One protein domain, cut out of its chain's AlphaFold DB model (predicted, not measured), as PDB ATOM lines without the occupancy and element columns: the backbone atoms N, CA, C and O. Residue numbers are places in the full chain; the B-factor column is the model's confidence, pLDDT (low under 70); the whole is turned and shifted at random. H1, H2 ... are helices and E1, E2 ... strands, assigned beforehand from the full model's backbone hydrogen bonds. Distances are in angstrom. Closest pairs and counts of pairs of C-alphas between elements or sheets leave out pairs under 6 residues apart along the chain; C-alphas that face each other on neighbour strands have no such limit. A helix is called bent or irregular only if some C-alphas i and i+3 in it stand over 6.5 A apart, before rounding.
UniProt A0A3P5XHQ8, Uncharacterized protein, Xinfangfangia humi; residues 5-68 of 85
ATOM      1  N   TYR A   5     -11.179 -39.681 -28.102       97.75
ATOM      2  CA  TYR A   5     -12.414 -39.472 -27.359       97.75
ATOM      3  C   TYR A   5     -12.942 -38.066 -27.635       97.75
ATOM      4  O   TYR A   5     -12.169 -37.114 -27.752       97.75
ATOM      5  N   PHE A   6     -14.260 -37.935 -27.756       97.75
ATOM      6  CA  PHE A   6     -14.949 -36.651 -27.845       97.75
ATOM      7  C   PHE A   6     -16.426 -36.815 -27.498       97.75
ATOM      8  O   PHE A   6     -16.979 -37.913 -27.520       97.75
ATOM      9  N   GLU A   7     -17.107 -35.707 -27.233       98.00
ATOM     10  CA  GLU A   7     -18.546 -35.707 -26.988       98.00
ATOM     11  C   GLU A   7     -19.268 -34.853 -28.014       98.00
ATOM     12  O   GLU A   7     -18.814 -33.756 -28.335       98.00
ATOM     13  N   THR A   8     -20.414 -35.328 -28.500       97.62
ATOM     14  CA  THR A   8     -21.289 -34.564 -29.394       97.62
ATOM     15  C   THR A   8     -22.629 -34.284 -28.738       97.62
ATOM     16  O   THR A   8     -23.108 -35.070 -27.924       97.62
ATOM     17  N   VAL A   9     -23.239 -33.147 -29.067       96.19
ATOM     18  CA  VAL A   9     -24.589 -32.839 -28.585       96.19
ATOM     19  C   VAL A   9     -25.629 -33.522 -29.475       96.19
ATOM     20  O   VAL A   9     -25.630 -33.361 -30.697       96.19
ATOM     21  N   SER A  10     -26.526 -34.285 -28.861       93.19
ATOM     22  CA  SER A  10     -27.701 -34.863 -29.515       93.19
ATOM     23  C   SER A  10     -28.748 -33.794 -29.845       93.19
ATOM     24  O   SER A  10     -28.730 -32.687 -29.303       93.19
ATOM     25  N   ALA A  11     -29.729 -34.146 -30.681       89.75
ATOM     26  CA  ALA A  11     -30.873 -33.278 -30.977       89.75
ATOM     27  C   ALA A  11     -31.682 -32.882 -29.722       89.75
ATOM     28  O   ALA A  11     -32.326 -31.839 -29.710       89.75
ATOM     29  N   LEU A  12     -31.610 -33.685 -28.653       93.56
ATOM     30  CA  LEU A  12     -32.255 -33.424 -27.361       93.56
ATOM     31  C   LEU A  12     -31.384 -32.585 -26.407       93.56
ATOM     32  O   LEU A  12     -31.697 -32.480 -25.225       93.56
ATOM     33  N   GLY A  13     -30.258 -32.042 -26.875       93.44
ATOM     34  CA  GLY A  13     -29.365 -31.212 -26.062       93.44
ATOM     35  C   GLY A  13     -28.479 -31.988 -25.082       93.44
ATOM     36  O   GLY A  13     -27.786 -31.371 -24.278       93.44
ATOM     37  N   ARG A  14     -28.471 -33.325 -25.135       94.50
ATOM     38  CA  ARG A  14     -27.615 -34.165 -24.277       94.50
ATOM     39  C   ARG A  14     -26.265 -34.409 -24.931       94.50
ATOM     40  O   ARG A  14     -26.241 -34.755 -26.112       94.50
ATOM     41  N   TRP A  15     -25.185 -34.267 -24.169       95.62
ATOM     42  CA  TRP A  15     -23.847 -34.661 -24.598       95.62
ATOM     43  C   TRP A  15     -23.695 -36.180 -24.553       95.62
ATOM     44  O   TRP A  15     -24.030 -36.813 -23.554       95.62
ATOM     45  N   THR A  16     -23.192 -36.746 -25.643       96.25
ATOM     46  CA  THR A  16     -23.009 -38.186 -25.818       96.25
ATOM     47  C   THR A  16     -21.532 -38.469 -26.084       96.25
ATOM     48  O   THR A  16     -20.970 -37.827 -26.977       96.25
ATOM     49  N   PRO A  17     -20.896 -39.409 -25.361       97.19
ATOM     50  CA  PRO A  17     -19.513 -39.800 -25.610       97.19
ATOM     51  C   PRO A  17     -19.382 -40.578 -26.919       97.19
ATOM     52  O   PRO A  17     -20.254 -41.362 -27.283       97.19
ATOM     53  N   ASN A  18     -18.277 -40.361 -27.622       97.06
ATOM     54  CA  ASN A  18     -17.928 -41.030 -28.868       97.06
ATOM     55  C   ASN A  18     -16.432 -41.337 -28.879       97.06
ATOM     56  O   ASN A  18     -15.635 -40.644 -28.240       97.06
ATOM     57  N   THR A  19     -16.060 -42.338 -29.670       97.00
ATOM     58  CA  THR A  19     -14.669 -42.608 -30.019       97.00
ATOM     59  C   THR A  19     -14.484 -42.721 -31.527       97.00
ATOM     60  O   THR A  19     -15.419 -43.038 -32.260       97.00
ATOM     61  N   SER A  20     -13.277 -42.426 -32.001       96.31
ATOM     62  CA  SER A  20     -12.902 -42.524 -33.414       96.31
ATOM     63  C   SER A  20     -11.427 -42.909 -33.545       96.31
ATOM     64  O   SER A  20     -10.629 -42.468 -32.717       96.31
ATOM     65  N   PRO A  21     -11.027 -43.704 -34.554       96.31
ATOM     66  CA  PRO A  21      -9.607 -43.940 -34.834       96.31
ATOM     67  C   PRO A  21      -8.871 -42.646 -35.223       96.31
ATOM     68  O   PRO A  21      -7.687 -42.487 -34.927       96.31
ATOM     69  N   ASP A  22      -9.597 -41.695 -35.813       95.75
ATOM     70  CA  ASP A  22      -9.075 -40.416 -36.281       95.75
ATOM     71  C   ASP A  22      -9.603 -39.248 -35.447       95.75
ATOM     72  O   ASP A  22     -10.734 -39.273 -34.946       95.75
ATOM     73  N   ARG A  23      -8.799 -38.184 -35.345       95.81
ATOM     74  CA  ARG A  23      -9.235 -36.925 -34.736       95.81
ATOM     75  C   ARG A  23     -10.384 -36.341 -35.569       95.81
ATOM     76  O   ARG A  23     -10.209 -36.189 -36.775       95.81
ATOM     77  N   PRO A  24     -11.526 -35.960 -34.966       95.25
ATOM     78  CA  PRO A  24     -12.605 -35.348 -35.728       95.25
ATOM     79  C   PRO A  24     -12.181 -33.983 -36.279       95.25
ATOM     80  O   PRO A  24     -11.659 -33.140 -35.543       95.25
ATOM     81  N   ASP A  25     -12.472 -33.743 -37.555       95.94
ATOM     82  CA  ASP A  25     -12.353 -32.414 -38.148       95.94
ATOM     83  C   ASP A  25     -13.406 -31.479 -37.555       95.94
ATOM     84  O   ASP A  25     -14.593 -31.810 -37.466       95.94
ATOM     85  N   THR A  26     -12.984 -30.274 -37.172       96.88
ATOM     86  CA  THR A  26     -13.859 -29.314 -36.493       96.88
ATOM     87  C   THR A  26     -13.791 -27.913 -37.069       96.88
ATOM     88  O   THR A  26     -12.757 -27.485 -37.577       96.88
ATOM     89  N   VAL A  27     -14.886 -27.172 -36.921       96.31
ATOM     90  CA  VAL A  27     -15.005 -25.763 -37.304       96.31
ATOM     91  C   VAL A  27     -15.693 -24.964 -36.195       96.31
ATOM     92  O   VAL A  27     -16.590 -25.471 -35.519       96.31
ATOM     93  N   HIS A  28     -15.274 -23.712 -36.003       95.81
ATOM     94  CA  HIS A  28     -15.969 -22.767 -35.131       95.81
ATOM     95  C   HIS A  28     -17.130 -22.117 -35.890       95.81
ATOM     96  O   HIS A  28     -16.927 -21.511 -36.940       95.81
ATOM     97  N   HIS A  29     -18.346 -22.223 -35.355       93.81
ATOM     98  CA  HIS A  29     -19.536 -21.601 -35.928       93.81
ATOM     99  C   HIS A  29     -20.524 -21.202 -34.830       93.81
ATOM    100  O   HIS A  29     -20.874 -22.022 -33.979       93.81
ATOM    101  N   GLY A  30     -20.969 -19.941 -34.844       91.94
ATOM    102  CA  GLY A  30     -21.909 -19.412 -33.847       91.94
ATOM    103  C   GLY A  30     -21.400 -19.524 -32.405       91.94
ATOM    104  O   GLY A  30     -22.166 -19.887 -31.521       91.94
ATOM    105  N   GLY A  31     -20.098 -19.309 -32.172       94.19
ATOM    106  CA  GLY A  31     -19.488 -19.419 -30.836       94.19
ATOM    107  C   GLY A  31     -19.321 -20.854 -30.316       94.19
ATOM    108  O   GLY A  31     -19.024 -21.057 -29.140       94.19
ATOM    109  N   HIS A  32     -19.510 -21.867 -31.165       95.31
ATOM    110  CA  HIS A  32     -19.386 -23.271 -30.782       95.31
ATOM    111  C   HIS A  32     -18.437 -24.030 -31.707       95.31
ATOM    112  O   HIS A  32     -18.409 -23.789 -32.914       95.31
ATOM    113  N   LEU A  33     -17.713 -24.997 -31.145       96.44
ATOM    114  CA  LEU A  33     -16.980 -25.990 -31.922       96.44
ATOM    115  C   LEU A  33     -17.965 -27.035 -32.455       96.44
ATOM    116  O   LEU A  33     -18.804 -27.541 -31.701       96.44
ATOM    117  N   ARG A  34     -17.898 -27.349 -33.749       97.19
ATOM    118  CA  ARG A  34     -18.781 -28.314 -34.420       97.19
ATOM    119  C   ARG A  34     -17.980 -29.269 -35.291       97.19
ATOM    120  O   ARG A  34     -16.942 -28.877 -35.819       97.19
ATOM    121  N   ILE A  35     -18.485 -30.487 -35.476       96.62
ATOM    122  CA  ILE A  35     -17.923 -31.441 -36.443       96.62
ATOM    123  C   ILE A  35     -18.075 -30.862 -37.852       96.62
ATOM    124  O   ILE A  35     -19.167 -30.435 -38.232       96.62
ATOM    125  N   LYS A  36     -17.001 -30.849 -38.636       96.12
ATOM    126  CA  LYS A  36     -17.056 -30.506 -40.057       96.12
ATOM    127  C   LYS A  36     -17.501 -31.742 -40.837       96.12
ATOM    128  O   LYS A  36     -16.910 -32.806 -40.690       96.12
ATOM    129  N   THR A  37     -18.540 -31.617 -41.656       91.56
ATOM    130  CA  THR A  37     -19.011 -32.703 -42.527       91.56
ATOM    131  C   THR A  37     -18.866 -32.297 -43.990       91.56
ATOM    132  O   THR A  37     -18.727 -31.119 -44.314       91.56
ATOM    133  N   THR A  38     -18.920 -33.267 -44.904       88.44
ATOM    134  CA  THR A  38     -18.916 -32.998 -46.355       88.44
ATOM    135  C   THR A  38     -20.126 -32.176 -46.805       88.44
ATOM    136  O   THR A  38     -20.033 -31.410 -47.756       88.44
ATOM    137  N   SER A  39     -21.250 -32.306 -46.098       85.69
ATOM    138  CA  SER A  39     -22.519 -31.617 -46.354       85.69
ATOM    139  C   SER A  39     -22.699 -30.307 -45.573       85.69
ATOM    140  O   SER A  39     -23.744 -29.671 -45.696       85.69
ATOM    141  N   GLY A  40     -21.718 -29.900 -44.760       87.31
ATOM    142  CA  GLY A  40     -21.781 -28.676 -43.962       87.31
ATOM    143  C   GLY A  40     -21.247 -28.856 -42.542       87.31
ATOM    144  O   GLY A  40     -20.068 -29.136 -42.330       87.31
ATOM    145  N   MET A  41     -22.108 -28.617 -41.550       92.88
ATOM    146  CA  MET A  41     -21.735 -28.630 -40.134       92.88
ATOM    147  C   MET A  41     -22.573 -29.640 -39.363       92.88
ATOM    148  O   MET A  41     -23.800 -29.563 -39.329       92.88
ATOM    149  N   GLY A  42     -21.886 -30.556 -38.693       94.56
ATOM    150  CA  GLY A  42     -22.468 -31.540 -37.799       94.56
ATOM    151  C   GLY A  42     -22.827 -30.969 -36.419       94.56
ATOM    152  O   GLY A  42     -22.984 -29.748 -36.239       94.56
ATOM    153  N   PRO A  43     -22.989 -31.851 -35.418       96.44
ATOM    154  CA  PRO A  43     -23.319 -31.449 -34.057       96.44
ATOM    155  C   PRO A  43     -22.191 -30.633 -33.419       96.44
ATOM    156  O   PRO A  43     -21.041 -30.649 -33.870       96.44
ATOM    157  N   ARG A  44     -22.526 -29.925 -32.333       97.00
ATOM    158  CA  ARG A  44     -21.512 -29.339 -31.449       97.00
ATOM    159  C   ARG A  44     -20.666 -30.453 -30.851       97.00
ATOM    160  O   ARG A  44     -21.195 -31.528 -30.569       97.00
ATOM    161  N   VAL A  45     -19.390 -30.167 -30.640       97.38
ATOM    162  CA  VAL A  45     -18.412 -31.106 -30.094       97.38
ATOM    163  C   VAL A  45     -17.647 -30.473 -28.932       97.38
ATOM    164  O   VAL A  45     -17.420 -29.262 -28.923       97.38
ATOM    165  N   ARG A  46     -17.264 -31.284 -27.945       96.75
ATOM    166  CA  ARG A  46     -16.387 -30.902 -26.827       96.75
ATOM    167  C   ARG A  46     -15.468 -32.060 -26.432       96.75
ATOM    168  O   ARG A  46     -15.665 -33.182 -26.891       96.75
ATOM    169  N   GLY A  47     -14.489 -31.779 -25.570       94.62
ATOM    170  CA  GLY A  47     -13.662 -32.810 -24.933       94.62
ATOM    171  C   GLY A  47     -12.847 -33.662 -25.908       94.62
ATOM    172  O   GLY A  47     -12.699 -34.853 -25.677       94.62
ATOM    173  N   ILE A  48     -12.376 -33.081 -27.018       96.56
ATOM    174  CA  ILE A  48     -11.583 -33.809 -28.018       96.56
ATOM    175  C   ILE A  48     -10.189 -34.061 -27.450       96.56
ATOM    176  O   ILE A  48      -9.400 -33.124 -27.327       96.56
ATOM    177  N   VAL A  49      -9.888 -35.317 -27.142       96.12
ATOM    178  CA  VAL A  49      -8.597 -35.743 -26.594       96.12
ATOM    179  C   VAL A  49      -8.159 -37.060 -27.224       96.12
ATOM    180  O   VAL A  49      -8.985 -37.905 -27.574       96.12
ATOM    181  N   GLU A  50      -6.851 -37.240 -27.377       97.25
ATOM    182  CA  GLU A  50      -6.290 -38.549 -27.703       97.25
ATOM    183  C   GLU A  50      -6.407 -39.445 -26.463       97.25
ATOM    184  O   GLU A  50      -6.093 -39.017 -25.351       97.25
ATOM    185  N   VAL A  51      -6.900 -40.672 -26.638       96.00
ATOM    186  CA  VAL A  51      -7.052 -41.637 -25.547       96.00
ATOM    187  C   VAL A  51      -5.661 -42.124 -25.130       96.00
ATOM    188  O   VAL A  51      -4.941 -42.677 -25.973       96.00
ATOM    189  N   PRO A  52      -5.279 -41.964 -23.848       94.12
ATOM    190  CA  PRO A  52      -3.989 -42.430 -23.353       94.12
ATOM    191  C   PRO A  52      -3.783 -43.932 -23.605       94.12
ATOM    192  O   PRO A  52      -4.761 -44.687 -23.546       94.12
ATOM    193  N   PRO A  53      -2.548 -44.399 -23.875       93.62
ATOM    194  CA  PRO A  53      -2.252 -45.816 -24.111       93.62
ATOM    195  C   PRO A  53      -2.843 -46.766 -23.062       93.62
ATOM    196  O   PRO A  53      -3.409 -47.796 -23.414       93.62
ATOM    197  N   GLU A  54      -2.805 -46.382 -21.787       93.56
ATOM    198  CA  GLU A  54      -3.351 -47.116 -20.638       93.56
ATOM    199  C   GLU A  54      -4.887 -47.219 -20.610       93.56
ATOM    200  O   GLU A  54      -5.468 -47.879 -19.742       93.56
ATOM    201  N   HIS A  55      -5.573 -46.523 -21.514       93.25
ATOM    202  CA  HIS A  55      -7.029 -46.472 -21.609       93.25
ATOM    203  C   HIS A  55      -7.553 -46.980 -22.954       93.25
ATOM    204  O   HIS A  55      -8.764 -47.009 -23.150       93.25
ATOM    205  N   GLN A  56      -6.686 -47.408 -23.876       92.50
ATOM    206  CA  GLN A  56      -7.114 -47.817 -25.221       92.50
ATOM    207  C   GLN A  56      -8.028 -49.048 -25.233       92.50
ATOM    208  O   GLN A  56      -8.873 -49.148 -26.117       92.50
ATOM    209  N   ASP A  57      -7.901 -49.929 -24.239       92.69
ATOM    210  CA  ASP A  57      -8.724 -51.138 -24.102       92.69
ATOM    211  C   ASP A  57      -9.968 -50.928 -23.217       92.69
ATOM    212  O   ASP A  57     -10.728 -51.867 -22.972       92.69
ATOM    213  N   ARG A  58     -10.185 -49.706 -22.705       92.56
ATOM    214  CA  ARG A  58     -11.314 -49.399 -21.817       92.56
ATOM    215  C   ARG A  58     -12.622 -49.256 -22.577       92.56
ATOM    216  O   ARG A  58     -12.673 -48.800 -23.721       92.56
ATOM    217  N   LEU A  59     -13.714 -49.575 -21.889       94.69
ATOM    218  CA  LEU A  59     -15.054 -49.377 -22.428       94.69
ATOM    219  C   LEU A  59     -15.375 -47.881 -22.536       94.69
ATOM    220  O   LEU A  59     -14.935 -47.068 -21.725       94.69
ATOM    221  N   LEU A  60     -16.234 -47.514 -23.493       94.19
ATOM    222  CA  LEU A  60     -16.642 -46.120 -23.711       94.19
ATOM    223  C   LEU A  60     -17.200 -45.446 -22.442       94.19
ATOM    224  O   LEU A  60     -16.991 -44.255 -22.239       94.19
ATOM    225  N   GLN A  61     -17.885 -46.201 -21.577       93.44
ATOM    226  CA  GLN A  61     -18.412 -45.695 -20.305       93.44
ATOM    227  C   GLN A  61     -17.299 -45.347 -19.305       93.44
ATOM    228  O   GLN A  61     -17.380 -44.328 -18.622       93.44
ATOM    229  N   GLU A  62     -16.240 -46.153 -19.248       93.19
ATOM    230  CA  GLU A  62     -15.075 -45.912 -18.389       93.19
ATOM    231  C   GLU A  62     -14.245 -44.735 -18.908       93.19
ATOM    232  O   GLU A  62     -13.788 -43.893 -18.130       93.19
ATOM    233  N   LEU A  63     -14.101 -44.644 -20.236       94.19
ATOM    234  CA  LEU A  63     -13.511 -43.484 -20.898       94.19
ATOM    235  C   LEU A  63     -14.302 -42.222 -20.576       94.19
ATOM    236  O   LEU A  63     -13.703 -41.223 -20.201       94.19
ATOM    237  N   HIS A  64     -15.632 -42.266 -20.653       95.06
ATOM    238  CA  HIS A  64     -16.477 -41.127 -20.312       95.06
ATOM    239  C   HIS A  64     -16.282 -40.684 -18.854       95.06
ATOM    240  O   HIS A  64     -16.067 -39.503 -18.599       95.06
ATOM    241  N   GLY A  65     -16.253 -41.623 -17.905       92.50
ATOM    242  CA  GLY A  65     -15.996 -41.318 -16.493       92.50
ATOM    243  C   GLY A  65     -14.601 -40.751 -16.197       92.50
ATOM    244  O   GLY A  65     -14.400 -40.188 -15.129       92.50
ATOM    245  N   THR A  66     -13.647 -40.878 -17.126       91.94
ATOM    246  CA  THR A  66     -12.258 -40.419 -16.943       91.94
ATOM    247  C   THR A  66     -11.949 -39.158 -17.755       91.94
ATOM    248  O   THR A  66     -11.306 -38.237 -17.265       91.94
ATOM    249  N   LEU A  67     -12.397 -39.117 -19.011       93.25
ATOM    250  CA  LEU A  67     -12.019 -38.127 -20.022       93.25
ATOM    251  C   LEU A  67     -13.111 -37.084 -20.278       93.25
ATOM    252  O   LEU A  67     -12.869 -36.116 -21.001       93.25
ATOM    253  N   SER A  68     -14.317 -37.261 -19.722       92.62
ATOM    254  CA  SER A  68     -15.354 -36.244 -19.869       92.62
ATOM    255  C   SER A  68     -14.913 -34.934 -19.208       92.62
ATOM    256  O   SER A  68     -14.460 -34.950 -18.056       92.62
TER     257      SER A  68
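AT A GLANCE: This is residues 5 to 68 of the 85 residues of an uncharacterized protein of Xinfangfangia humi (UniProt A0A3P5XHQ8). A strongly twisted sheet of five strands is drawn out along a bent strand, E5, with the hairpin E1-E2 beside its later part and the hairpin E3-E4 at the other end of the sheet. The single named helix, H1, packs crosswise over E2 at the E1-E2 end, while E3 and E4 lie away from it. The printed part has 64 residues, in the order E1 E2 E3 E4 E5 H1; the sheet's order is E2 E1 E5 E4 E3, all antiparallel, and the class is mostly strand. The whole is compact, with a radius of gyration of the C-alphas of 12.2 A and spans of 35 by 24 by 18 A.

IN THESE COORDINATES: E5, the longest strand, covers residues 40 to 50 and measures 24.5 A from first to last C-alpha; it bends by 79 degrees at residue 46. E1 is residues 5 to 9, 13.9 A, beginning at C-alpha 5 (-12.414, -39.472, -27.359). E2 is residues 15 to 20, 16.1 A. E3 is residues 26 to 29, 9.6 A, and E4 is residues 32 to 37, 15.1 A. H1 is residues 60 to 67, 9.9 A, ending at C-alpha 67 (-12.019, -38.127, -20.022).

HOW THE PARTS SIT: The pairing of E5 is staggered: its residues 40 to 44 pair with E4 and its residues 45 to 49 with E1. Between E1 and E5, N 7 and O 46 are within hydrogen-bond range at 2.9 A. E4 and E5 form a hairpin, with N 42 and O 35 at 2.8 A. E1 and E2 form a hairpin, antiparallel at 141 degrees, with N 16 and O 8 at 2.8 A. E3 and E4 form a hairpin at 127 degrees, with N 27 and O 34 at 2.9 A. E2 and E3 are the edge strands, and they are apart. E1 and E4 are apart, but only just, at 8.4 A. H1 is on the sheet at a height of 8.8 A over it, over E2, and runs across the strands at 80 degrees to E2 on the local plane; the closest C-alphas of H1 and E2 are those of His 64 and Pro 17, 6.2 A apart. In H1 each O i to N i+4 pair is within hydrogen-bond range.

THE WHOLE: The two C-alphas farthest apart are those of Gly 30 and Glu 54, at 35.9 A. From edge to edge of the sheet the strands' lines turn by 147 degrees. The printed part has no cut. The links between successive strands are tight, and the link from E5 to H1, nine residues, is short. The mean pLDDT of the printed part is 94.6, and no printed residue is under 70.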